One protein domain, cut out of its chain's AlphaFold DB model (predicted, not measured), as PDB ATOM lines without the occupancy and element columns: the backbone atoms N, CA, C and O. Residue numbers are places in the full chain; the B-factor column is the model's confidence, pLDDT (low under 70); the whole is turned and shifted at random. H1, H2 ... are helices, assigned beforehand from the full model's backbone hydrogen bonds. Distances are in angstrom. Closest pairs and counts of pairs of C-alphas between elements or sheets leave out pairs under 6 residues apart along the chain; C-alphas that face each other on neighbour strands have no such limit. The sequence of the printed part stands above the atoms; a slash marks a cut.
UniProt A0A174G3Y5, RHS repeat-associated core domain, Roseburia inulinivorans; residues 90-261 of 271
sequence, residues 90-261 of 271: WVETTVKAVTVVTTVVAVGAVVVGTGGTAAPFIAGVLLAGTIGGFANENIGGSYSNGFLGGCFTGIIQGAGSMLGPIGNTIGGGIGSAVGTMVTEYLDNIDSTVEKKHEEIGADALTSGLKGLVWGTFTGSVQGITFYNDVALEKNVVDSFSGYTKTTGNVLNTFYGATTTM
ATOM      1  N   TRP A  90      33.168 -26.310 -57.505       53.06
ATOM      2  CA  TRP A  90      34.055 -26.495 -56.354       53.06
ATOM      3  C   TRP A  90      33.752 -25.483 -55.243       53.06
ATOM      4  O   TRP A  90      33.825 -25.843 -54.074       53.06
ATOM      5  N   VAL A  91      33.322 -24.267 -55.593       58.06
ATOM      6  CA  VAL A  91      32.953 -23.227 -54.630       58.06
ATOM      7  C   VAL A  91      31.683 -23.605 -53.878       58.06
ATOM      8  O   VAL A  91      31.674 -23.507 -52.658       58.06
ATOM      9  N   GLU A  92      30.645 -24.110 -54.550       62.19
ATOM     10  CA  GLU A  92      29.439 -24.594 -53.857       62.19
ATOM     11  C   GLU A  92      29.750 -25.745 -52.898       62.19
ATOM     12  O   GLU A  92      29.252 -25.780 -51.772       62.19
ATOM     13  N   THR A  93      30.631 -26.658 -53.313       62.47
ATOM     14  CA  THR A  93      31.070 -27.783 -52.478       62.47
ATOM     15  C   THR A  93      31.825 -27.289 -51.239       62.47
ATOM     16  O   THR A  93      31.572 -27.761 -50.128       62.47
ATOM     17  N   THR A  94      32.711 -26.302 -51.400       62.72
ATOM     18  CA  THR A  94      33.432 -25.669 -50.288       62.72
ATOM     19  C   THR A  94      32.491 -24.894 -49.370       62.72
ATOM     20  O   THR A  94      32.579 -25.045 -48.153       62.72
ATOM     21  N   VAL A  95      31.564 -24.104 -49.918       66.50
ATOM     22  CA  VAL A  95      30.570 -23.354 -49.134       66.50
ATOM     23  C   VAL A  95      29.735 -24.316 -48.301       66.50
ATOM     24  O   VAL A  95      29.638 -24.127 -47.093       66.50
ATOM     25  N   LYS A  96      29.228 -25.394 -48.906       71.94
ATOM     26  CA  LYS A  96      28.482 -26.449 -48.213       71.94
ATOM     27  C   LYS A  96      29.284 -27.095 -47.085       71.94
ATOM     28  O   LYS A  96      28.738 -27.328 -46.013       71.94
ATOM     29  N   ALA A  97      30.570 -27.373 -47.291       64.94
ATOM     30  CA  ALA A  97      31.429 -27.907 -46.236       64.94
ATOM     31  C   ALA A  97      31.595 -26.925 -45.070       64.94
ATOM     32  O   ALA A  97      31.376 -27.284 -43.913       64.94
ATOM     33  N   VAL A  98      31.899 -25.666 -45.375       68.88
ATOM     34  CA  VAL A  98      32.134 -24.625 -44.367       68.88
ATOM     35  C   VAL A  98      30.861 -24.297 -43.584       68.88
ATOM     36  O   VAL A  98      30.905 -24.189 -42.357       68.88
ATOM     37  N   THR A  99      29.709 -24.165 -44.242       71.94
ATOM     38  CA  THR A  99      28.430 -23.900 -43.561       71.94
ATOM     39  C   THR A  99      28.045 -25.066 -42.653       71.94
ATOM     40  O   THR A  99      27.651 -24.866 -41.506       71.94
ATOM     41  N   VAL A 100      28.227 -26.304 -43.106       71.81
ATOM     42  CA  VAL A 100      27.952 -27.500 -42.304       71.81
ATOM     43  C   VAL A 100      28.869 -27.592 -41.075       71.81
ATOM     44  O   VAL A 100      28.393 -27.862 -39.975       71.81
ATOM     45  N   VAL A 101      30.162 -27.292 -41.202       67.31
ATOM     46  CA  VAL A 101      31.079 -27.275 -40.046       67.31
ATOM     47  C   VAL A 101      30.724 -26.145 -39.074       67.31
ATOM     48  O   VAL A 101      30.576 -26.377 -37.874       67.31
ATOM     49  N   THR A 102      30.524 -24.924 -39.573       67.94
ATOM     50  CA  THR A 102      30.191 -23.759 -38.728       67.94
ATOM     51  C   THR A 102      28.867 -23.925 -37.988       67.94
ATOM     52  O   THR A 102      28.765 -23.539 -36.824       67.94
ATOM     53  N   THR A 103      27.869 -24.545 -38.616       67.56
ATOM     54  CA  THR A 103      26.585 -24.855 -37.972       67.56
ATOM     55  C   THR A 103      26.741 -25.883 -36.859       67.56
ATOM     56  O   THR A 103      26.242 -25.647 -35.760       67.56
ATOM     57  N   VAL A 104      27.492 -26.969 -37.073       66.19
ATOM     58  CA  VAL A 104      27.786 -27.953 -36.014       66.19
ATOM     59  C   VAL A 104      28.523 -27.314 -34.849       66.19
ATOM     60  O   VAL A 104      28.154 -27.549 -33.701       66.19
ATOM     61  N   VAL A 105      29.534 -26.490 -35.124       69.44
ATOM     62  CA  VAL A 105      30.295 -25.802 -34.075       69.44
ATOM     63  C   VAL A 105      29.398 -24.839 -33.299       69.44
ATOM     64  O   VAL A 105      29.432 -24.846 -32.072       69.44
ATOM     65  N   ALA A 106      28.554 -24.055 -33.975       69.06
ATOM     66  CA  ALA A 106      27.636 -23.127 -33.315       69.06
ATOM     67  C   ALA A 106      26.584 -23.854 -32.461       69.06
ATOM     68  O   ALA A 106      26.322 -23.452 -31.329       69.06
ATOM     69  N   VAL A 107      26.011 -24.950 -32.964       65.00
ATOM     70  CA  VAL A 107      25.034 -25.765 -32.226       65.00
ATOM     71  C   VAL A 107      25.701 -26.499 -31.064       65.00
ATOM     72  O   VAL A 107      25.185 -26.485 -29.949       65.00
ATOM     73  N   GLY A 108      26.876 -27.087 -31.288       59.72
ATOM     74  CA  GLY A 108      27.674 -27.737 -30.252       59.72
ATOM     75  C   GLY A 108      28.093 -26.760 -29.154       59.72
ATOM     76  O   GLY A 108      28.006 -27.094 -27.974       59.72
ATOM     77  N   ALA A 109      28.452 -25.526 -29.519       62.28
ATOM     78  CA  ALA A 109      28.739 -24.462 -28.565       62.28
ATOM     79  C   ALA A 109      27.514 -24.111 -27.712       62.28
ATOM     80  O   ALA A 109      27.682 -23.938 -26.514       62.28
ATOM     81  N   VAL A 110      26.298 -24.082 -28.270       58.06
ATOM     82  CA  VAL A 110      25.052 -23.868 -27.501       58.06
ATOM     83  C   VAL A 110      24.755 -25.021 -26.541       58.06
ATOM     84  O   VAL A 110      24.298 -24.787 -25.424       58.06
ATOM     85  N   VAL A 111      25.023 -26.264 -26.951       59.41
ATOM     86  CA  VAL A 111      24.814 -27.452 -26.103       59.41
ATOM     87  C   VAL A 111      25.826 -27.507 -24.950       59.41
ATOM     88  O   VAL A 111      25.485 -27.947 -23.854       59.41
ATOM     89  N   VAL A 112      27.063 -27.058 -25.185       59.00
ATOM     90  CA  VAL A 112      28.180 -27.172 -24.226       59.00
ATOM     91  C   VAL A 112      28.413 -25.879 -23.431       59.00
ATOM     92  O   VAL A 112      29.027 -25.914 -22.364       59.00
ATOM     93  N   GLY A 113      27.902 -24.735 -23.884       55.47
ATOM     94  CA  GLY A 113      28.199 -23.444 -23.283       55.47
ATOM     95  C   GLY A 113      27.138 -22.369 -23.509       55.47
ATOM     96  O   GLY A 113      26.642 -22.141 -24.603       55.47
ATOM     97  N   THR A 114      26.920 -21.599 -22.447       50.78
ATOM     98  CA  THR A 114      26.255 -20.284 -22.383       50.78
ATOM     99  C   THR A 114      24.724 -20.254 -22.300       50.78
ATOM    100  O   THR A 114      23.992 -20.363 -23.275       50.78
ATOM    101  N   GLY A 115      24.243 -19.928 -21.094       49.50
ATOM    102  CA  GLY A 115      22.879 -19.473 -20.805       49.50
ATOM    103  C   GLY A 115      22.596 -18.029 -21.243       49.50
ATOM    104  O   GLY A 115      21.968 -17.280 -20.499       49.50
ATOM    105  N   GLY A 116      23.091 -17.612 -22.414       57.84
ATOM    106  CA  GLY A 116      22.809 -16.301 -23.014       57.84
ATOM    107  C   GLY A 116      21.862 -16.432 -24.206       57.84
ATOM    108  O   GLY A 116      21.971 -17.379 -24.971       57.84
ATOM    109  N   THR A 117      20.951 -15.478 -24.407       60.12
ATOM    110  CA  THR A 117      19.913 -15.535 -25.462       60.12
ATOM    111  C   THR A 117      20.454 -15.441 -26.897       60.12
ATOM    112  O   THR A 117      19.773 -15.851 -27.832       60.12
ATOM    113  N   ALA A 118      21.681 -14.944 -27.091       61.69
ATOM    114  CA  ALA A 118      22.275 -14.743 -28.417       61.69
ATOM    115  C   ALA A 118      22.839 -16.028 -29.052       61.69
ATOM    116  O   ALA A 118      22.731 -16.213 -30.262       61.69
ATOM    117  N   ALA A 119      23.414 -16.931 -28.255       66.06
ATOM    118  CA  ALA A 119      23.991 -18.181 -28.748       66.06
ATOM    119  C   ALA A 119      22.946 -19.122 -29.400       66.06
ATOM    120  O   ALA A 119      23.157 -19.518 -30.549       66.06
ATOM    121  N   PRO A 120      21.793 -19.430 -28.764       69.00
ATOM    122  CA  PRO A 120      20.757 -20.258 -29.381       69.00
ATOM    123  C   PRO A 120      20.102 -19.578 -30.589       69.00
ATOM    124  O   PRO A 120      19.711 -20.267 -31.528       69.00
ATOM    125  N   PHE A 121      20.033 -18.241 -30.613       79.19
ATOM    126  CA  PHE A 121      19.554 -17.501 -31.780       79.19
ATOM    127  C   PHE A 121      20.482 -17.697 -32.989       79.19
ATOM    128  O   PHE A 121      20.017 -18.091 -34.055       79.19
ATOM    129  N   ILE A 122      21.796 -17.505 -32.821       78.44
ATOM    130  CA  ILE A 122      22.775 -17.692 -33.907       78.44
ATOM    131  C   ILE A 122      22.781 -19.145 -34.396       78.44
ATOM    132  O   ILE A 122      22.762 -19.385 -35.603       78.44
ATOM    133  N   ALA A 123      22.753 -20.118 -33.481       76.62
ATOM    134  CA  ALA A 123      22.682 -21.529 -33.851       76.62
ATOM    135  C   ALA A 123      21.394 -21.863 -34.624       76.62
ATOM    136  O   ALA A 123      21.448 -22.591 -35.613       76.62
ATOM    137  N   GLY A 124      20.252 -21.290 -34.225       78.69
ATOM    138  CA  GLY A 124      18.978 -21.448 -34.928       78.69
ATOM    139  C   GLY A 124      18.996 -20.873 -36.347       78.69
ATOM    140  O   GLY A 124      18.529 -21.529 -37.278       78.69
ATOM    141  N   VAL A 125      19.591 -19.688 -36.533       85.75
ATOM    142  CA  VAL A 125      19.761 -19.062 -37.859       85.75
ATOM    143  C   VAL A 125      20.603 -19.943 -38.773       85.75
ATOM    144  O   VAL A 125      20.211 -20.225 -39.905       85.75
ATOM    145  N   LEU A 126      21.745 -20.397 -38.266       83.12
ATOM    146  CA  LEU A 126      22.672 -21.229 -39.013       83.12
ATOM    147  C   LEU A 126      22.024 -22.561 -39.408       83.12
ATOM    148  O   LEU A 126      22.065 -22.925 -40.583       83.12
ATOM    149  N   LEU A 127      21.358 -23.243 -38.468       82.00
ATOM    150  CA  LEU A 127      20.624 -24.484 -38.736       82.00
ATOM    151  C   LEU A 127      19.573 -24.304 -39.836       82.00
ATOM    152  O   LEU A 127      19.533 -25.104 -40.776       82.00
ATOM    153  N   ALA A 128      18.762 -23.246 -39.745       83.50
ATOM    154  CA  ALA A 128      17.753 -22.925 -40.750       83.50
ATOM    155  C   ALA A 128      18.385 -22.684 -42.131       83.50
ATOM    156  O   ALA A 128      17.878 -23.200 -43.128       83.50
ATOM    157  N   GLY A 129      19.528 -21.992 -42.179       84.00
ATOM    158  CA  GLY A 129      20.351 -21.849 -43.378       84.00
ATOM    159  C   GLY A 129      20.748 -23.193 -43.968       84.00
ATOM    160  O   GLY A 129      20.410 -23.500 -45.105       84.00
ATOM    161  N   THR A 130      21.406 -24.055 -43.195       81.50
ATOM    162  CA  THR A 130      21.817 -25.376 -43.698       81.50
ATOM    163  C   THR A 130      20.655 -26.216 -44.211       81.50
ATOM    164  O   THR A 130      20.780 -26.813 -45.278       81.50
ATOM    165  N   ILE A 131      19.518 -26.233 -43.506       81.25
ATOM    166  CA  ILE A 131      18.318 -26.954 -43.952       81.25
ATOM    167  C   ILE A 131      17.809 -26.374 -45.275       81.25
ATOM    168  O   ILE A 131      17.514 -27.143 -46.187       81.25
ATOM    169  N   GLY A 132      17.747 -25.045 -45.400       81.81
ATOM    170  CA  GLY A 132      17.360 -24.369 -46.638       81.81
ATOM    171  C   GLY A 132      18.285 -24.709 -47.807       81.81
ATOM    172  O   GLY A 132      17.804 -25.011 -48.896       81.81
ATOM    173  N   GLY A 133      19.600 -24.753 -47.572       78.44
ATOM    174  CA  GLY A 133      20.587 -25.126 -48.590       78.44
ATOM    175  C   GLY A 133      20.394 -26.551 -49.101       78.44
ATOM    176  O   GLY A 133      20.297 -26.769 -50.307       78.44
ATOM    177  N   PHE A 134      20.241 -27.519 -48.192       76.94
ATOM    178  CA  PHE A 134      19.948 -28.906 -48.572       76.94
ATOM    179  C   PHE A 134      18.569 -29.059 -49.230       76.94
ATOM    180  O   PHE A 134      18.414 -29.864 -50.146       76.94
ATOM    181  N   ALA A 135      17.553 -28.323 -48.773       81.12
ATOM    182  CA  ALA A 135      16.217 -28.373 -49.361       81.12
ATOM    183  C   ALA A 135      16.218 -27.873 -50.811       81.12
ATOM    184  O   ALA A 135      15.582 -28.501 -51.656       81.12
ATOM    185  N   ASN A 136      16.965 -26.802 -51.098       80.62
ATOM    186  CA  ASN A 136      17.057 -26.241 -52.443       80.62
ATOM    187  C   ASN A 136      17.855 -27.137 -53.399       80.62
ATOM    188  O   ASN A 136      17.419 -27.412 -54.513       80.62
ATOM    189  N   GLU A 137      18.976 -27.688 -52.931       76.56
ATOM    190  CA  GLU A 137      19.774 -28.654 -53.697       76.56
ATOM    191  C   GLU A 137      18.955 -29.899 -54.080       76.56
ATOM    192  O   GLU A 137      19.027 -30.379 -55.211       76.56
ATOM    193  N   ASN A 138      18.106 -30.391 -53.170       73.50
ATOM    194  CA  ASN A 138      17.257 -31.561 -53.422       73.50
ATOM    195  C   ASN A 138      16.185 -31.338 -54.502       73.50
ATOM    196  O   ASN A 138      15.702 -32.315 -55.074       73.50
ATOM    197  N   ILE A 139      15.800 -30.089 -54.780       74.00
ATOM    198  CA  ILE A 139      14.863 -29.747 -55.864       74.00
ATOM    199  C   ILE A 139      15.582 -29.263 -57.135       74.00
ATOM    200  O   ILE A 139      14.919 -28.865 -58.091       74.00
ATOM    201  N   GLY A 140      16.917 -29.346 -57.170       70.50
ATOM    202  CA  GLY A 140      17.745 -28.988 -58.324       70.50
ATOM    203  C   GLY A 140      18.233 -27.535 -58.355       70.50
ATOM    204  O   GLY A 140      18.784 -27.130 -59.376       70.50
ATOM    205  N   GLY A 141      18.037 -26.765 -57.279       73.50
ATOM    206  CA  GLY A 141      18.546 -25.396 -57.124       73.50
ATOM    207  C   GLY A 141      19.932 -25.329 -56.470       73.50
ATOM    208  O   GLY A 141      20.502 -26.349 -56.075       73.50
ATOM    209  N   SER A 142      20.489 -24.121 -56.323       80.25
ATOM    210  CA  SER A 142      21.804 -23.939 -55.684       80.25
ATOM    211  C   SER A 142      21.720 -24.087 -54.163       80.25
ATOM    212  O   SER A 142      20.842 -23.511 -53.505       80.25
ATOM    213  N   TYR A 143      22.690 -24.793 -53.571       80.94
ATOM    214  CA  TYR A 143      22.834 -24.886 -52.116       80.94
ATOM    215  C   TYR A 143      22.990 -23.502 -51.467       80.94
ATOM    216  O   TYR A 143      22.406 -23.236 -50.417       80.94
ATOM    217  N   SER A 144      23.763 -22.605 -52.084       79.81
ATOM    218  CA  SER A 144      24.071 -21.284 -51.516       79.81
ATOM    219  C   SER A 144      22.834 -20.385 -51.465       79.81
ATOM    220  O   SER A 144      22.611 -19.688 -50.472       79.81
ATOM    221  N   ASN A 145      21.990 -20.463 -52.496       82.12
ATOM    222  CA  ASN A 145      20.732 -19.721 -52.573       82.12
ATOM    223  C   ASN A 145      19.752 -20.208 -51.504       82.12
ATOM    224  O   ASN A 145      19.218 -19.409 -50.729       82.12
ATOM    225  N   GLY A 146      19.619 -21.532 -51.379       81.69
ATOM    226  CA  GLY A 146      18.840 -22.153 -50.313       81.69
ATOM    227  C   GLY A 146      19.367 -21.818 -48.919       81.69
ATOM    228  O   GLY A 146      18.579 -21.594 -47.997       81.69
ATOM    229  N   PHE A 147      20.690 -21.739 -48.749       86.00
ATOM    230  CA  PHE A 147      21.315 -21.392 -47.475       86.00
ATOM    231  C   PHE A 147      20.988 -19.964 -47.045       86.00
ATOM    232  O   PHE A 147      20.634 -19.726 -45.886       86.00
ATOM    233  N   LEU A 148      21.051 -19.015 -47.978       85.69
ATOM    234  CA  LEU A 148      20.680 -17.626 -47.721       85.69
ATOM    235  C   LEU A 148      19.197 -17.507 -47.357       85.69
ATOM    236  O   LEU A 148      18.881 -16.944 -46.306       85.69
ATOM    237  N   GLY A 149      18.290 -18.087 -48.150       86.00
ATOM    238  CA  GLY A 149      16.855 -18.064 -47.839       86.00
ATOM    239  C   GLY A 149      16.509 -18.759 -46.516       86.00
ATOM    240  O   GLY A 149      15.687 -18.268 -45.731       86.00
ATOM    241  N   GLY A 150      17.202 -19.854 -46.197       86.88
ATOM    242  CA  GLY A 150      17.104 -20.529 -44.904       86.88
ATOM    243  C   GLY A 150      17.558 -19.649 -43.734       86.88
ATOM    244  O   GLY A 150      16.869 -19.580 -42.714       86.88
ATOM    245  N   CYS A 151      18.655 -18.898 -43.887       86.94
ATOM    246  CA  CYS A 151      19.114 -17.946 -42.872       86.94
ATOM    247  C   CYS A 151      18.085 -16.831 -42.631       86.94
ATOM    248  O   CYS A 151      17.799 -16.509 -41.478       86.94
ATOM    249  N   PHE A 152      17.482 -16.275 -43.689       88.44
ATOM    250  CA  PHE A 152      16.413 -15.273 -43.554       88.44
ATOM    251  C   PHE A 152      15.201 -15.822 -42.794       88.44
ATOM    252  O   PHE A 152      14.673 -15.143 -41.909       88.44
ATOM    253  N   THR A 153      14.814 -17.070 -43.073       89.69
ATOM    254  CA  THR A 153      13.765 -17.764 -42.311       89.69
ATOM    255  C   THR A 153      14.130 -17.845 -40.828       89.69
ATOM    256  O   THR A 153      13.328 -17.464 -39.974       89.69
ATOM    257  N   GLY A 154      15.353 -18.287 -40.519       85.81
ATOM    258  CA  GLY A 154      15.839 -18.441 -39.148       85.81
ATOM    259  C   GLY A 154      15.952 -17.124 -38.380       85.81
ATOM    260  O   GLY A 154      15.613 -17.085 -37.199       85.81
ATOM    261  N   ILE A 155      16.360 -16.030 -39.032       89.06
ATOM    262  CA  ILE A 155      16.435 -14.701 -38.399       89.06
ATOM    263  C   ILE A 155      15.034 -14.220 -38.016       89.06
ATOM    264  O   ILE A 155      14.822 -13.785 -36.884       89.06
ATOM    265  N   ILE A 156      14.073 -14.306 -38.940       88.81
ATOM    266  CA  ILE A 156      12.711 -13.799 -38.723       88.81
ATOM    267  C   ILE A 156      11.976 -14.651 -37.684       88.81
ATOM    268  O   ILE A 156      11.376 -14.106 -36.757       88.81
ATOM    269  N   GLN A 157      12.060 -15.979 -37.792       88.56
ATOM    270  CA  GLN A 157      11.477 -16.879 -36.799       88.56
ATOM    271  C   GLN A 157      12.156 -16.720 -35.435       88.56
ATOM    272  O   GLN A 157      11.470 -16.607 -34.420       88.56
ATOM    273  N   GLY A 158      13.487 -16.623 -35.407       85.25
ATOM    274  CA  GLY A 158      14.251 -16.386 -34.189       85.25
ATOM    275  C   GLY A 158      13.840 -15.079 -33.505       85.25
ATOM    276  O   GLY A 158      13.564 -15.080 -32.308       85.25
ATOM    277  N   ALA A 159      13.693 -13.984 -34.258       85.56
ATOM    278  CA  ALA A 159      13.236 -12.703 -33.722       85.56
ATOM    279  C   ALA A 159      11.788 -12.790 -33.213       85.56
ATOM    280  O   ALA A 159      11.475 -12.280 -32.139       85.56
ATOM    281  N   GLY A 160      10.916 -13.494 -33.942       84.69
ATOM    282  CA  GLY A 160       9.549 -13.778 -33.512       84.69
ATOM    283  C   GLY A 160       9.497 -14.567 -32.203       84.69
ATOM    284  O   GLY A 160       8.730 -14.221 -31.307       84.69
ATOM    285  N   SER A 161      10.355 -15.573 -32.039       83.88
ATOM    286  CA  SER A 161      10.405 -16.382 -30.815       83.88
ATOM    287  C   SER A 161      10.831 -15.586 -29.577       83.88
ATOM    288  O   SER A 161      10.393 -15.909 -28.471       83.88
ATOM    289  N   MET A 162      11.576 -14.484 -29.734       82.81
ATOM    290  CA  MET A 162      11.881 -13.563 -28.628       82.81
ATOM    291  C   MET A 162      10.639 -12.828 -28.098       82.81
ATOM    292  O   MET A 162      10.639 -12.383 -26.953       82.81
ATOM    293  N   LEU A 163       9.574 -12.723 -28.900       82.88
ATOM    294  CA  LEU A 163       8.284 -12.137 -28.509       82.88
ATOM    295  C   LEU A 163       7.318 -13.178 -27.910       82.88
ATOM    296  O   LEU A 163       6.181 -12.854 -27.572       82.88
ATOM    297  N   GLY A 164       7.769 -14.428 -27.768       79.56
ATOM    298  CA  GLY A 164       7.019 -15.538 -27.190       79.56
ATOM    299  C   GLY A 164       6.406 -16.493 -28.226       79.56
ATOM    300  O   GLY A 164       6.612 -16.336 -29.430       79.56
ATOM    301  N   PRO A 165       5.614 -17.482 -27.767       77.12
ATOM    302  CA  PRO A 165       5.071 -18.565 -28.596       77.12
ATOM    303  C   PRO A 165       4.312 -18.106 -29.846       77.12
ATOM    304  O   PRO A 165       4.502 -18.653 -30.928       77.12
ATOM    305  N   ILE A 166       3.473 -17.071 -29.713       77.38
ATOM    306  CA  ILE A 166       2.697 -16.509 -30.830       77.38
ATOM    307  C   ILE A 166       3.626 -15.814 -31.830       77.38
ATOM    308  O   ILE A 166       3.452 -15.949 -33.041       77.38
ATOM    309  N   GLY A 167       4.635 -15.098 -31.327       79.56
ATOM    310  CA  GLY A 167       5.652 -14.468 -32.157       79.56
ATOM    311  C   GLY A 167       6.465 -15.497 -32.940       79.56
ATOM    312  O   GLY A 167       6.744 -15.269 -34.113       79.56
ATOM    313  N   ASN A 168       6.762 -16.658 -32.352       83.50
ATOM    314  CA  ASN A 168       7.426 -17.760 -33.051       83.50
ATOM    315  C   ASN A 168       6.568 -18.331 -34.193       83.50
ATOM    316  O   ASN A 168       7.068 -18.581 -35.290       83.50
ATOM    317  N   THR A 169       5.257 -18.471 -33.970       82.44
ATOM    318  CA  THR A 169       4.309 -18.911 -35.004       82.44
ATOM    319  C   THR A 169       4.289 -17.974 -36.199       82.44
ATOM    320  O   THR A 169       4.482 -18.400 -37.339       82.44
ATOM    321  N   ILE A 170       4.086 -16.684 -35.931       80.62
ATOM    322  CA  ILE A 170       4.028 -15.651 -36.967       80.62
ATOM    323  C   ILE A 170       5.391 -15.524 -37.657       80.62
ATOM    324  O   ILE A 170       5.455 -15.441 -38.882       80.62
ATOM    325  N   GLY A 171       6.476 -15.577 -36.883       85.19
ATOM    326  CA  GLY A 171       7.848 -15.543 -37.378       85.19
ATOM    327  C   GLY A 171       8.189 -16.733 -38.273       85.19
ATOM    328  O   GLY A 171       8.868 -16.546 -39.275       85.19
ATOM    329  N   GLY A 172       7.670 -17.930 -37.984       84.38
ATOM    330  CA  GLY A 172       7.787 -19.090 -38.873       84.38
ATOM    331  C   GLY A 172       7.069 -18.878 -40.202       84.38
ATOM    332  O   GLY A 172       7.632 -19.148 -41.258       84.38
ATOM    333  N   GLY A 173       5.857 -18.320 -40.164       83.62
ATOM    334  CA  GLY A 173       5.091 -18.004 -41.368       83.62
ATOM    335  C   GLY A 173       5.756 -16.968 -42.264       83.62
ATOM    336  O   GLY A 173       6.049 -17.228 -43.430       83.62
ATOM    337  N   ILE A 174       6.026 -15.790 -41.704       85.88
ATOM    338  CA  ILE A 174       6.665 -14.693 -42.439       85.88
ATOM    339  C   ILE A 174       8.083 -15.094 -42.848       85.88
ATOM    340  O   ILE A 174       8.483 -14.850 -43.984       85.88
ATOM    341  N   GLY A 175       8.823 -15.744 -41.949       87.69
ATOM    342  CA  GLY A 175      10.183 -16.200 -42.196       87.69
ATOM    343  C   GLY A 175      10.263 -17.138 -43.390       87.69
ATOM    344  O   GLY A 175      11.059 -16.882 -44.286       87.69
ATOM    345  N   SER A 176       9.408 -18.162 -43.455       88.06
ATOM    346  CA  SER A 176       9.406 -19.104 -44.581       88.06
ATOM    347  C   SER A 176       8.976 -18.462 -45.899       88.06
ATOM    348  O   SER A 176       9.556 -18.789 -46.934       88.06
ATOM    349  N   ALA A 177       8.016 -17.529 -45.875       84.12
ATOM    350  CA  ALA A 177       7.624 -16.791 -47.076       84.12
ATOM    351  C   ALA A 177       8.787 -15.946 -47.611       84.12
ATOM    352  O   ALA A 177       9.163 -16.065 -48.775       84.12
ATOM    353  N   VAL A 178       9.399 -15.131 -46.748       88.19
ATOM    354  CA  VAL A 178      10.524 -14.260 -47.120       88.19
ATOM    355  C   VAL A 178      11.743 -15.082 -47.534       88.19
ATOM    356  O   VAL A 178      12.375 -14.765 -48.536       88.19
ATOM    357  N   GLY A 179      12.058 -16.154 -46.806       86.69
ATOM    358  CA  GLY A 179      13.161 -17.048 -47.141       86.69
ATOM    359  C   GLY A 179      12.997 -17.698 -48.511       86.69
ATOM    360  O   GLY A 179      13.948 -17.721 -49.285       86.69
ATOM    361  N   THR A 180      11.784 -18.144 -48.845       86.31
ATOM    362  CA  THR A 180      11.485 -18.732 -50.160       86.31
ATOM    363  C   THR A 180      11.583 -17.694 -51.270       86.31
ATOM    364  O   THR A 180      12.228 -17.972 -52.273       86.31
ATOM    365  N   MET A 181      11.063 -16.474 -51.062       83.88
ATOM    366  CA  MET A 181      11.261 -15.376 -52.019       83.88
ATOM    367  C   MET A 181      12.751 -15.161 -52.300       83.88
ATOM    368  O   MET A 181      13.145 -15.057 -53.454       83.88
ATOM    369  N   VAL A 182      13.587 -15.098 -51.256       85.06
ATOM    370  CA  VAL A 182      15.036 -14.892 -51.411       85.06
ATOM    371  C   VAL A 182      15.672 -16.030 -52.205       85.06
ATOM    372  O   VAL A 182      16.383 -15.750 -53.166       85.06
ATOM    373  N   THR A 183      15.407 -17.288 -51.843       84.19
ATOM    374  CA  THR A 183      15.951 -18.449 -52.562       84.19
ATOM    375  C   THR A 183      15.558 -18.418 -54.035       84.19
ATOM    376  O   THR A 183      16.420 -18.514 -54.900       84.19
ATOM    377  N   GLU A 184      14.275 -18.216 -54.324       82.44
ATOM    378  CA  GLU A 184      13.762 -18.263 -55.689       82.44
ATOM    379  C   GLU A 184      14.206 -17.070 -56.533       82.44
ATOM    380  O   GLU A 184      14.502 -17.253 -57.708       82.44
ATOM    381  N   TYR A 185      14.325 -15.868 -55.959       80.69
ATOM    382  CA  TYR A 185      14.933 -14.736 -56.666       80.69
ATOM    383  C   TYR A 185      16.390 -15.011 -57.031       80.69
ATOM    384  O   TYR A 185      16.817 -14.637 -58.120       80.69
ATOM    385  N   LEU A 186      17.152 -15.641 -56.134       77.38
ATOM    386  CA  LEU A 186      18.551 -15.975 -56.389       77.38
ATOM    387  C   LEU A 186      18.682 -17.098 -57.425       77.38
ATOM    388  O   LEU A 186      19.493 -16.982 -58.339       77.38
ATOM    389  N   ASP A 187      17.843 -18.130 -57.349       75.06
ATOM    390  CA  ASP A 187      17.812 -19.198 -58.355       75.06
ATOM    391  C   ASP A 187      17.382 -18.671 -59.731       75.06
ATOM    392  O   ASP A 187      17.888 -19.119 -60.759       75.06
ATOM    393  N   ASN A 188      16.504 -17.668 -59.762       75.25
ATOM    394  CA  ASN A 188      16.097 -17.002 -60.994       75.25
ATOM    395  C   ASN A 188      17.242 -16.227 -61.668       75.25
ATOM    396  O   ASN A 188      17.226 -16.054 -62.880       75.25
ATOM    397  N   ILE A 189      18.224 -15.754 -60.894       70.81
ATOM    398  CA  ILE A 189      19.420 -15.071 -61.415       70.81
ATOM    399  C   ILE A 189      20.431 -16.081 -61.983       70.81
ATOM    400  O   ILE A 189      21.185 -15.737 -62.891       70.81
ATOM    401  N   ASP A 190      20.449 -17.309 -61.459       64.25
ATOM    402  CA  ASP A 190      21.444 -18.341 -61.790       64.25
ATOM    403  C   ASP A 190      20.974 -19.306 -62.902       64.25
ATOM    404  O   ASP A 190      21.789 -19.967 -63.547       64.25
ATOM    405  N   SER A 191      19.660 -19.409 -63.145       61.56
ATOM    406  CA  SER A 191      19.080 -20.347 -64.118       61.56
ATOM    407  C   SER A 191      18.705 -19.698 -65.461       61.56
ATOM    408  O   SER A 191      18.393 -18.516 -65.547       61.56
ATOM    409  N   THR A 192      18.675 -20.500 -66.529       46.22
ATOM    410  CA  THR A 192      18.282 -20.073 -67.888       46.22
ATOM    411  C   THR A 192      16.763 -20.023 -68.118       46.22
ATOM    412  O   THR A 192      16.325 -19.641 -69.206       46.22
ATOM    413  N   VAL A 193      15.948 -20.410 -67.125       47.56
ATOM    414  CA  VAL A 193      14.477 -20.420 -67.195       47.56
ATOM    415  C   VAL A 193      13.925 -19.539 -66.083       47.56
ATOM    416  O   VAL A 193      13.884 -19.938 -64.922       47.56
ATOM    417  N   GLU A 194      13.482 -18.337 -66.448       59.75
ATOM    418  CA  GLU A 194      12.985 -17.377 -65.469       59.75
ATOM    419  C   GLU A 194      11.588 -17.755 -64.941       59.75
ATOM    420  O   GLU A 194      10.639 -17.889 -65.722       59.75
ATOM    421  N   LYS A 195      11.421 -17.865 -63.617       66.62
ATOM    422  CA  LYS A 195      10.091 -17.879 -62.985       66.62
ATOM    423  C   LYS A 195       9.513 -16.464 -62.983       66.62
ATOM    424  O   LYS A 195      10.196 -15.481 -62.680       66.62
ATOM    425  N   LYS A 196       8.215 -16.333 -63.268       70.31
ATOM    426  CA  LYS A 196       7.533 -15.034 -63.135       70.31
ATOM    427  C   LYS A 196       7.385 -14.663 -61.660       70.31
ATOM    428  O   LYS A 196       7.159 -15.521 -60.815       70.31
ATOM    429  N   HIS A 197       7.409 -13.364 -61.356       64.81
ATOM    430  CA  HIS A 197       7.257 -12.856 -59.984       64.81
ATOM    431  C   HIS A 197       5.945 -13.306 -59.306       64.81
ATOM    432  O   HIS A 197       5.883 -13.393 -58.083       64.81
ATOM    433  N   GLU A 198       4.903 -13.611 -60.084       72.00
ATOM    434  CA  GLU A 198       3.635 -14.159 -59.579       72.00
ATOM    435  C   GLU A 198       3.760 -15.614 -59.106       72.00
ATOM    436  O   GLU A 198       3.141 -15.982 -58.111       72.00
ATOM    437  N   GLU A 199       4.581 -16.427 -59.775       76.88
ATOM    438  CA  GLU A 199       4.852 -17.814 -59.376       76.88
ATOM    439  C   GLU A 199       5.722 -17.842 -58.118       76.88
ATOM    440  O   GLU A 199       5.389 -18.546 -57.169       76.88
ATOM    441  N   ILE A 200       6.737 -16.972 -58.058       78.31
ATOM    442  CA  ILE A 200       7.566 -16.769 -56.859       78.31
ATOM    443  C   ILE A 200       6.691 -16.323 -55.672       78.31
ATOM    444  O   ILE A 200       6.794 -16.833 -54.559       78.31
ATOM    445  N   GLY A 201       5.755 -15.398 -55.912       75.50
ATOM    446  CA  GLY A 201       4.799 -14.955 -54.896       75.50
ATOM    447  C   GLY A 201       3.866 -16.069 -54.402       75.50
ATOM    448  O   GLY A 201       3.552 -16.125 -53.210       75.50
ATOM    449  N   ALA A 202       3.432 -16.969 -55.287       81.88
ATOM    450  CA  ALA A 202       2.586 -18.108 -54.931       81.88
ATOM    451  C   ALA A 202       3.354 -19.182 -54.136       81.88
ATOM    452  O   ALA A 202       2.826 -19.723 -53.152       81.88
ATOM    453  N   ASP A 203       4.606 -19.445 -54.507       82.88
ATOM    454  CA  ASP A 203       5.503 -20.369 -53.808       82.88
ATOM    455  C   ASP A 203       5.891 -19.811 -52.423       82.88
ATOM    456  O   ASP A 203       5.858 -20.531 -51.416       82.88
ATOM    457  N   ALA A 204       6.111 -18.500 -52.315       82.94
ATOM    458  CA  ALA A 204       6.297 -17.795 -51.049       82.94
ATOM    459  C   ALA A 204       5.054 -17.797 -50.148       82.94
ATOM    460  O   ALA A 204       5.158 -17.987 -48.936       82.94
ATOM    461  N   LEU A 205       3.854 -17.627 -50.707       84.06
ATOM    462  CA  LEU A 205       2.618 -17.742 -49.929       84.06
ATOM    463  C   LEU A 205       2.442 -19.172 -49.398       84.06
ATOM    464  O   LEU A 205       2.115 -19.379 -48.228       84.06
ATOM    465  N   THR A 206       2.685 -20.167 -50.253       84.88
ATOM    466  CA  THR A 206       2.556 -21.587 -49.908       84.88
ATOM    467  C   THR A 206       3.569 -21.997 -48.843       84.88
ATOM    468  O   THR A 206       3.217 -22.669 -47.868       84.88
ATOM    469  N   SER A 207       4.825 -21.588 -48.998       83.12
ATOM    470  CA  SER A 207       5.868 -21.796 -47.991       83.12
ATOM    471  C   SER A 207       5.581 -21.023 -46.708       83.12
ATOM    472  O   SER A 207       5.787 -21.576 -45.634       83.12
ATOM    473  N   GLY A 208       5.020 -19.816 -46.787       81.00
ATOM    474  CA  GLY A 208       4.572 -19.055 -45.627       81.00
ATOM    475  C   GLY A 208       3.459 -19.749 -44.849       81.00
ATOM    476  O   GLY A 208       3.506 -19.826 -43.623       81.00
ATOM    477  N   LEU A 209       2.489 -20.350 -45.539       82.56
ATOM    478  CA  LEU A 209       1.443 -21.141 -44.892       82.56
ATOM    479  C   LEU A 209       2.021 -22.398 -44.220       82.56
ATOM    480  O   LEU A 209       1.674 -22.699 -43.077       82.56
ATOM    481  N   LYS A 210       2.956 -23.095 -44.879       80.81
ATOM    482  CA  LYS A 210       3.713 -24.205 -44.266       80.81
ATOM    483  C   LYS A 210       4.529 -23.725 -43.058       80.81
ATOM    484  O   LYS A 210       4.564 -24.403 -42.031       80.81
ATOM    485  N   GLY A 211       5.118 -22.539 -43.162       82.00
ATOM    486  CA  GLY A 211       5.869 -21.869 -42.109       82.00
ATOM    487  C   GLY A 211       5.008 -21.505 -40.905       82.00
ATOM    488  O   GLY A 211       5.472 -21.641 -39.780       82.00
ATOM    489  N   LEU A 212       3.739 -21.128 -41.098       80.38
ATOM    490  CA  LEU A 212       2.787 -20.903 -40.001       80.38
ATOM    491  C   LEU A 212       2.452 -22.204 -39.274       80.38
ATOM    492  O   LEU A 212       2.388 -22.226 -38.044       80.38
ATOM    493  N   VAL A 213       2.257 -23.296 -40.014       82.12
ATOM    494  CA  VAL A 213       1.984 -24.614 -39.425       82.12
ATOM    495  C   VAL A 213       3.182 -25.079 -38.590       82.12
ATOM    496  O   VAL A 213       3.019 -25.449 -37.426       82.12
ATOM    497  N   TRP A 214       4.398 -24.983 -39.136       76.69
ATOM    498  CA  TRP A 214       5.622 -25.335 -38.408       76.69
ATOM    499  C   TRP A 214       5.940 -24.363 -37.265       76.69
ATOM    500  O   TRP A 214       6.357 -24.761 -36.176       76.69
ATOM    501  N   GLY A 215       5.690 -23.078 -37.484       77.62
ATOM    502  CA  GLY A 215       5.775 -22.034 -36.475       77.62
ATOM    503  C   GLY A 215       4.837 -22.312 -35.305       77.62
ATOM    504  O   GLY A 215       5.232 -22.136 -34.161       77.62
ATOM    505  N   THR A 216       3.627 -22.810 -35.567       79.25
ATOM    506  CA  THR A 216       2.670 -23.182 -34.513       79.25
ATOM    507  C   THR A 216       3.205 -24.338 -33.685       79.25
ATOM    508  O   THR A 216       3.161 -24.285 -32.458       79.25
ATOM    509  N   PHE A 217       3.760 -25.364 -34.334       78.56
ATOM    510  CA  PHE A 217       4.389 -26.483 -33.638       78.56
ATOM    511  C   PHE A 217       5.543 -26.004 -32.745       78.56
ATOM    512  O   PHE A 217       5.526 -26.213 -31.532       78.56
ATOM    513  N   THR A 218       6.509 -25.291 -33.321       76.31
ATOM    514  CA  THR A 218       7.684 -24.788 -32.591       76.31
ATOM    515  C   THR A 218       7.316 -23.763 -31.515       76.31
ATOM    516  O   THR A 218       7.902 -23.770 -30.434       76.31
ATOM    517  N   GLY A 219       6.315 -22.916 -31.755       76.88
ATOM    518  CA  GLY A 219       5.748 -21.989 -30.776       76.88
ATOM    519  C   GLY A 219       5.074 -22.720 -29.620       76.88
ATOM    520  O   GLY A 219       5.255 -22.342 -28.467       76.88
ATOM    521  N   SER A 220       4.373 -23.822 -29.894       71.25
ATOM    522  CA  SER A 220       3.769 -24.663 -28.855       71.25
ATOM    523  C   SER A 220       4.835 -25.351 -28.002       71.25
ATOM    524  O   SER A 220       4.731 -25.324 -26.780       71.25
ATOM    525  N   VAL A 221       5.900 -25.885 -28.616       74.75
ATOM    526  CA  VAL A 221       7.067 -26.454 -27.907       74.75
ATOM    527  C   VAL A 221       7.759 -25.402 -27.043       74.75
ATOM    528  O   VAL A 221       8.085 -25.662 -25.881       74.75
ATOM    529  N   GLN A 222       7.926 -24.187 -27.569       75.50
ATOM    530  CA  GLN A 222       8.410 -23.055 -26.788       75.50
ATOM    531  C   GLN A 222       7.478 -22.799 -25.591       75.50
ATOM    532  O   GLN A 222       7.942 -22.732 -24.458       75.50
ATOM    533  N   GLY A 223       6.165 -22.731 -25.814       69.56
ATOM    534  CA  GLY A 223       5.164 -22.562 -24.759       69.56
ATOM    535  C   GLY A 223       5.248 -23.637 -23.673       69.56
ATOM    536  O   GLY A 223       5.305 -23.295 -22.497       69.56
ATOM    537  N   ILE A 224       5.348 -24.913 -24.046       72.00
ATOM    538  CA  ILE A 224       5.539 -26.029 -23.104       72.00
ATOM    539  C   ILE A 224       6.803 -25.811 -22.269       72.00
ATOM    540  O   ILE A 224       6.764 -25.952 -21.054       72.00
ATOM    541  N   THR A 225       7.902 -25.397 -22.899       70.25
ATOM    542  CA  THR A 225       9.183 -25.178 -22.213       70.25
ATOM    543  C   THR A 225       9.122 -24.005 -21.225       70.25
ATOM    544  O   THR A 225       9.704 -24.077 -20.145       70.25
ATOM    545  N   PHE A 226       8.410 -22.925 -21.565       68.50
ATOM    546  CA  PHE A 226       8.281 -21.738 -20.708       68.50
ATOM    547  C   PHE A 226       7.205 -21.875 -19.619       68.50
ATOM    548  O   PHE A 226       7.352 -21.282 -18.551       68.50
ATOM    549  N   TYR A 227       6.133 -22.633 -19.874       69.81
ATOM    550  CA  TYR A 227       4.962 -22.739 -18.990       69.81
ATOM    551  C   TYR A 227       4.793 -24.116 -18.323       69.81
ATOM    552  O   TYR A 227       3.933 -24.262 -17.459       69.81
ATOM    553  N   ASN A 228       5.632 -25.101 -18.666       64.50
ATOM    554  CA  ASN A 228       5.675 -26.451 -18.090       64.50
ATOM    555  C   ASN A 228       4.333 -27.220 -18.174       64.50
ATOM    556  O   ASN A 228       3.917 -27.888 -17.226       64.50
ATOM    557  N   ASP A 229       3.633 -27.106 -19.311       65.50
ATOM    558  CA  ASP A 229       2.309 -27.706 -19.534       65.50
ATOM    559  C   ASP A 229       2.393 -29.082 -20.232       65.50
ATOM    560  O   ASP A 229       2.523 -29.193 -21.454       65.50
ATOM    561  N   VAL A 230       2.269 -30.143 -19.429       61.09
ATOM    562  CA  VAL A 230       2.347 -31.560 -19.841       61.09
ATOM    563  C   VAL A 230       1.165 -31.989 -20.730       61.09
ATOM    564  O   VAL A 230       1.277 -32.926 -21.527       61.09
ATOM    565  N   ALA A 231       0.009 -31.322 -20.632       60.91
ATOM    566  CA  ALA A 231      -1.151 -31.641 -21.467       60.91
ATOM    567  C   ALA A 231      -0.988 -31.073 -22.883       60.91
ATOM    568  O   ALA A 231      -1.371 -31.717 -23.865       60.91
ATOM    569  N   LEU A 232      -0.385 -29.889 -22.998       61.50
ATOM    570  CA  LEU A 232      -0.028 -29.293 -24.283       61.50
ATOM    571  C   LEU A 232       1.065 -30.117 -24.990       61.50
ATOM    572  O   LEU A 232       0.982 -30.329 -26.198       61.50
ATOM    573  N   GLU A 233       2.018 -30.670 -24.234       58.44
ATOM    574  CA  GLU A 233       3.092 -31.546 -24.733       58.44
ATOM    575  C   GLU A 233       2.571 -32.773 -25.484       58.44
ATOM    576  O   GLU A 233       2.924 -32.995 -26.645       58.44
ATOM    577  N   LYS A 234       1.662 -33.532 -24.866       59.81
ATOM    578  CA  LYS A 234       1.092 -34.736 -25.483       59.81
ATOM    579  C   LYS A 234       0.318 -34.424 -26.771       59.81
ATOM    580  O   LYS A 234       0.476 -35.123 -27.769       59.81
ATOM    581  N   ASN A 235      -0.466 -33.343 -26.779       63.97
ATOM    582  CA  ASN A 235      -1.245 -32.928 -27.951       63.97
ATOM    583  C   ASN A 235      -0.358 -32.473 -29.124       63.97
ATOM    584  O   ASN A 235      -0.678 -32.742 -30.283       63.97
ATOM    585  N   VAL A 236       0.763 -31.808 -28.834       63.53
ATOM    586  CA  VAL A 236       1.741 -31.362 -29.838       63.53
ATOM    587  C   VAL A 236       2.485 -32.551 -30.455       63.53
ATOM    588  O   VAL A 236       2.627 -32.614 -31.678       63.53
ATOM    589  N   VAL A 237       2.913 -33.513 -29.633       61.16
ATOM    590  CA  VAL A 237       3.624 -34.725 -30.081       61.16
ATOM    591  C   VAL A 237       2.723 -35.626 -30.936       61.16
ATOM    592  O   VAL A 237       3.135 -36.055 -32.018       61.16
ATOM    593  N   ASP A 238       1.479 -35.857 -30.508       63.31
ATOM    594  CA  ASP A 238       0.536 -36.718 -31.232       63.31
ATOM    595  C   ASP A 238       0.106 -36.099 -32.577       63.31
ATOM    596  O   ASP A 238       0.011 -36.809 -33.583       63.31
ATOM    597  N   SER A 239      -0.062 -34.770 -32.640       62.00
ATOM    598  CA  SER A 239      -0.520 -34.059 -33.850       62.00
ATOM    599  C   SER A 239       0.522 -33.975 -34.975       62.00
ATOM    600  O   SER A 239       0.153 -33.750 -36.128       62.00
ATOM    601  N   PHE A 240       1.816 -34.162 -34.682       58.59
ATOM    602  CA  PHE A 240       2.900 -33.941 -35.654       58.59
ATOM    603  C   PHE A 240       3.833 -35.142 -35.886       58.59
ATOM    604  O   PHE A 240       4.741 -35.058 -36.718       58.59
ATOM    605  N   SER A 241       3.575 -36.290 -35.250       53.00
ATOM    606  CA  SER A 241       4.373 -37.525 -35.388       53.00
ATOM    607  C   SER A 241       4.514 -38.068 -36.828       53.00
ATOM    608  O   SER A 241       5.445 -38.817 -37.127       53.00
ATOM    609  N   GLY A 242       3.619 -37.689 -37.749       53.34
ATOM    610  CA  GLY A 242       3.699 -38.047 -39.172       53.34
ATOM    611  C   GLY A 242       4.644 -37.162 -39.996       53.34
ATOM    612  O   GLY A 242       5.282 -37.650 -40.928       53.34
ATOM    613  N   TYR A 243       4.777 -35.882 -39.636       47.38
ATOM    614  CA  TYR A 243       5.598 -34.896 -40.352       47.38
ATOM    615  C   TYR A 243       7.072 -34.933 -39.926       47.38
ATOM    616  O   TYR A 243       7.962 -34.667 -40.738       47.38
ATOM    617  N   THR A 244       7.353 -35.348 -38.688       51.78
ATOM    618  CA  THR A 244       8.718 -35.532 -38.170       51.78
ATOM    619  C   THR A 244       9.526 -36.584 -38.928       51.78
ATOM    620  O   THR A 244      10.749 -36.520 -38.894       51.78
ATOM    621  N   LYS A 245       8.902 -37.515 -39.665       51.69
ATOM    622  CA  LYS A 245       9.627 -38.503 -40.487       51.69
ATOM    623  C   LYS A 245      10.387 -37.866 -41.654       51.69
ATOM    624  O   LYS A 245      11.546 -38.201 -41.874       51.69
ATOM    625  N   THR A 246       9.776 -36.925 -42.373       48.66
ATOM    626  CA  THR A 246      10.428 -36.230 -43.500       48.66
ATOM    627  C   THR A 246      11.536 -35.309 -43.000       48.66
ATOM    628  O   THR A 246      12.655 -35.353 -43.504       48.66
ATOM    629  N   THR A 247      11.259 -34.539 -41.946       49.38
ATOM    630  CA  THR A 247      12.261 -33.691 -41.285       49.38
ATOM    631  C   THR A 247      13.392 -34.528 -40.683       49.38
ATOM    632  O   THR A 247      14.558 -34.173 -40.813       49.38
ATOM    633  N   GLY A 248      13.064 -35.681 -40.096       55.47
ATOM    634  CA  GLY A 248      14.019 -36.645 -39.555       55.47
ATOM    635  C   GLY A 248      14.943 -37.223 -40.623       55.47
ATOM    636  O   GLY A 248      16.135 -37.362 -40.376       55.47
ATOM    637  N   ASN A 249      14.443 -37.471 -41.835       58.16
ATOM    638  CA  ASN A 249      15.284 -37.890 -42.956       58.16
ATOM    639  C   ASN A 249      16.264 -36.786 -43.381       58.16
ATOM    640  O   ASN A 249      17.434 -37.079 -43.602       58.16
ATOM    641  N   VAL A 250      15.829 -35.523 -43.435       52.91
ATOM    642  CA  VAL A 250      16.707 -34.382 -43.767       52.91
ATOM    643  C   VAL A 250      17.754 -34.140 -42.675       52.91
ATOM    644  O   VAL A 250      18.925 -33.932 -42.985       52.91
ATOM    645  N   LEU A 251      17.366 -34.237 -41.401       53.88
ATOM    646  CA  LEU A 251      18.292 -34.195 -40.264       53.88
ATOM    647  C   LEU A 251      19.295 -35.348 -40.314       53.88
ATOM    648  O   LEU A 251      20.481 -35.123 -40.110       53.88
ATOM    649  N   ASN A 252      18.857 -36.563 -40.640       58.28
ATOM    650  CA  ASN A 252      19.761 -37.700 -40.812       58.28
ATOM    651  C   ASN A 252      20.744 -37.473 -41.966       58.28
ATOM    652  O   ASN A 252      21.917 -37.808 -41.828       58.28
ATOM    653  N   THR A 253      20.315 -36.851 -43.066       60.00
ATOM    654  CA  THR A 253      21.217 -36.446 -44.155       60.00
ATOM    655  C   THR A 253      22.211 -35.379 -43.696       60.00
ATOM    656  O   THR A 253      23.393 -35.473 -44.017       60.00
ATOM    657  N   PHE A 254      21.776 -34.405 -42.894       51.41
ATOM    658  CA  PHE A 254      22.651 -33.393 -42.299       51.41
ATOM    659  C   PHE A 254      23.696 -34.012 -41.350       51.41
ATOM    660  O   PHE A 254      24.892 -33.726 -41.460       51.41
ATOM    661  N   TYR A 255      23.277 -34.921 -40.465       52.69
ATOM    662  CA  TYR A 255      24.169 -35.654 -39.560       52.69
ATOM    663  C   TYR A 255      25.100 -36.633 -40.302       52.69
ATOM    664  O   TYR A 255      26.260 -36.813 -39.926       52.69
ATOM    665  N   GLY A 256      24.635 -37.239 -41.393       61.97
ATOM    666  CA  GLY A 256      25.457 -38.076 -42.273       61.97
ATOM    667  C   GLY A 256      26.506 -37.268 -43.042       61.97
ATOM    668  O   GLY A 256      27.664 -37.672 -43.143       61.97
ATOM    669  N   ALA A 257      26.135 -36.087 -43.541       55.78
ATOM    670  CA  ALA A 257      27.055 -35.190 -44.235       55.78
ATOM    671  C   ALA A 257      28.139 -34.649 -43.290       55.78
ATOM    672  O   ALA A 257      29.316 -34.669 -43.637       55.78
ATOM    673  N   THR A 258      27.766 -34.233 -42.078       54.66
ATOM    674  CA  THR A 258      28.712 -33.766 -41.045       54.66
ATOM    675  C   THR A 258      29.695 -34.853 -40.626       54.66
ATOM    676  O   THR A 258      30.898 -34.609 -40.620       54.66
ATOM    677  N   THR A 259      29.222 -36.067 -40.338       52.66
ATOM    678  CA  THR A 259      30.110 -37.187 -39.967       52.66
ATOM    679  C   THR A 259      31.083 -37.566 -41.081       52.66
ATOM    680  O   THR A 259      32.241 -37.859 -40.793       52.66
ATOM    681  N   THR A 260      30.653 -37.494 -42.343       56.09
ATOM    682  CA  THR A 260      31.518 -37.756 -43.506       56.09
ATOM    683  C   THR A 260      32.556 -36.646 -43.732       56.09
ATOM    684  O   THR A 260      33.671 -36.911 -44.169       56.09
ATOM    685  N   MET A 261      32.215 -35.391 -43.429       49.56
ATOM    686  CA  MET A 261      33.156 -34.267 -43.528       49.56
ATOM    687  C   MET A 261      34.217 -34.329 -42.423       49.56
ATOM    688  O   MET A 261      35.405 -34.203 -42.705       49.56
TER     689      MET A 261
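This is residues 90 to 261 of the 271 residues of the protein "RHS repeat-associated core domain" of Roseburia inulinivorans (UniProt A0A174G3Y5). Five long helices, H1 to H5, stand side by side in a curved row, each running against the one before it, and H2 to H5 form an up-and-down bundle. From the end of H5 the shorter H6 folds back, and H7 then crosses the open side of the row about at right angles, its residues 254 to 261 packing on H1 at the far side. The printed part has 172 residues with seven named helices, H1 to H7 in that order, and no named strand; the class is all helix. It is compact, with a radius of gyration of the C-alphas of 16.3 A, and spans 52 by 38 by 29 A.

H1, residues 90 to 112, and H2, residues 118 to 138, form a hairpin and touch, the closest C-alphas being those of Val 107 and Ala 123, 5.1 A apart; they run opposite ways at a shallow tilt of 34 degrees, only just short of steep. H3, residues 143 to 162, touches H2 at the C-alphas of Gly 129 and Gly 150, 3.8 A apart, opposite ways at 36 degrees, a tilt only just steep. Residues 92 to 96 of H1 alone touch H3, closest at Glu 92 and Ser 144, with C-alphas 6.7 A apart. H4, residues 165 to 190, touches H3 at Gly 149 and Gly 179, C-alphas 3.9 A apart, at a shallow tilt of 19 degrees, opposite ways. H5, residues 197 to 227, touches H4 at Thr 169 and Gly 215, C-alphas 3.8 A apart, at a shallow tilt of 32 degrees, opposite ways. H6, residues 230 to 240, touches residues 217 to 224 of H5 alone, closest at Ile 224 and Glu 233, C-alphas 6.3 A apart. H7, residues 244 to 261, and H6 meet only through their link. H7 touches H1 about perpendicular, at 74 degrees, closest at Val 100 and Thr 258, C-alphas 6.4 A apart. H7 and H2 only just touch, with 3 pairs of C-alphas within 8 A, the closest Ile 131 and Val 250 at 7.6 A. H5 and H7 are apart. In H1 to H7 every O i to N i+4 pair is within hydrogen-bond range.

H1 begins at C-alpha 90, (34.055, -26.495, -56.354), and measures 32.7 A from first to last C-alpha. H2 measures 30.5 A, H3 28.3 A and H4 37.0 A. H5, the longest, measures 42.2 A from C-alpha 197 at (7.257, -12.856, -59.984), with a kink of 25 degrees near residue 212. H6 measures 16.0 A, and H7 measures 25.1 A and ends at C-alpha 261, (33.156, -34.267, -43.528).

The two C-alphas farthest apart, those of Thr 192 and Val 230, are 51.9 A apart. The printed part has no cut and no long link; the link from H4 to H5 is short and the others are tight. The mean pLDDT of the printed part is 71.9, and 72 residues are under 70, among them residues 101 to 120 and 226 to 261.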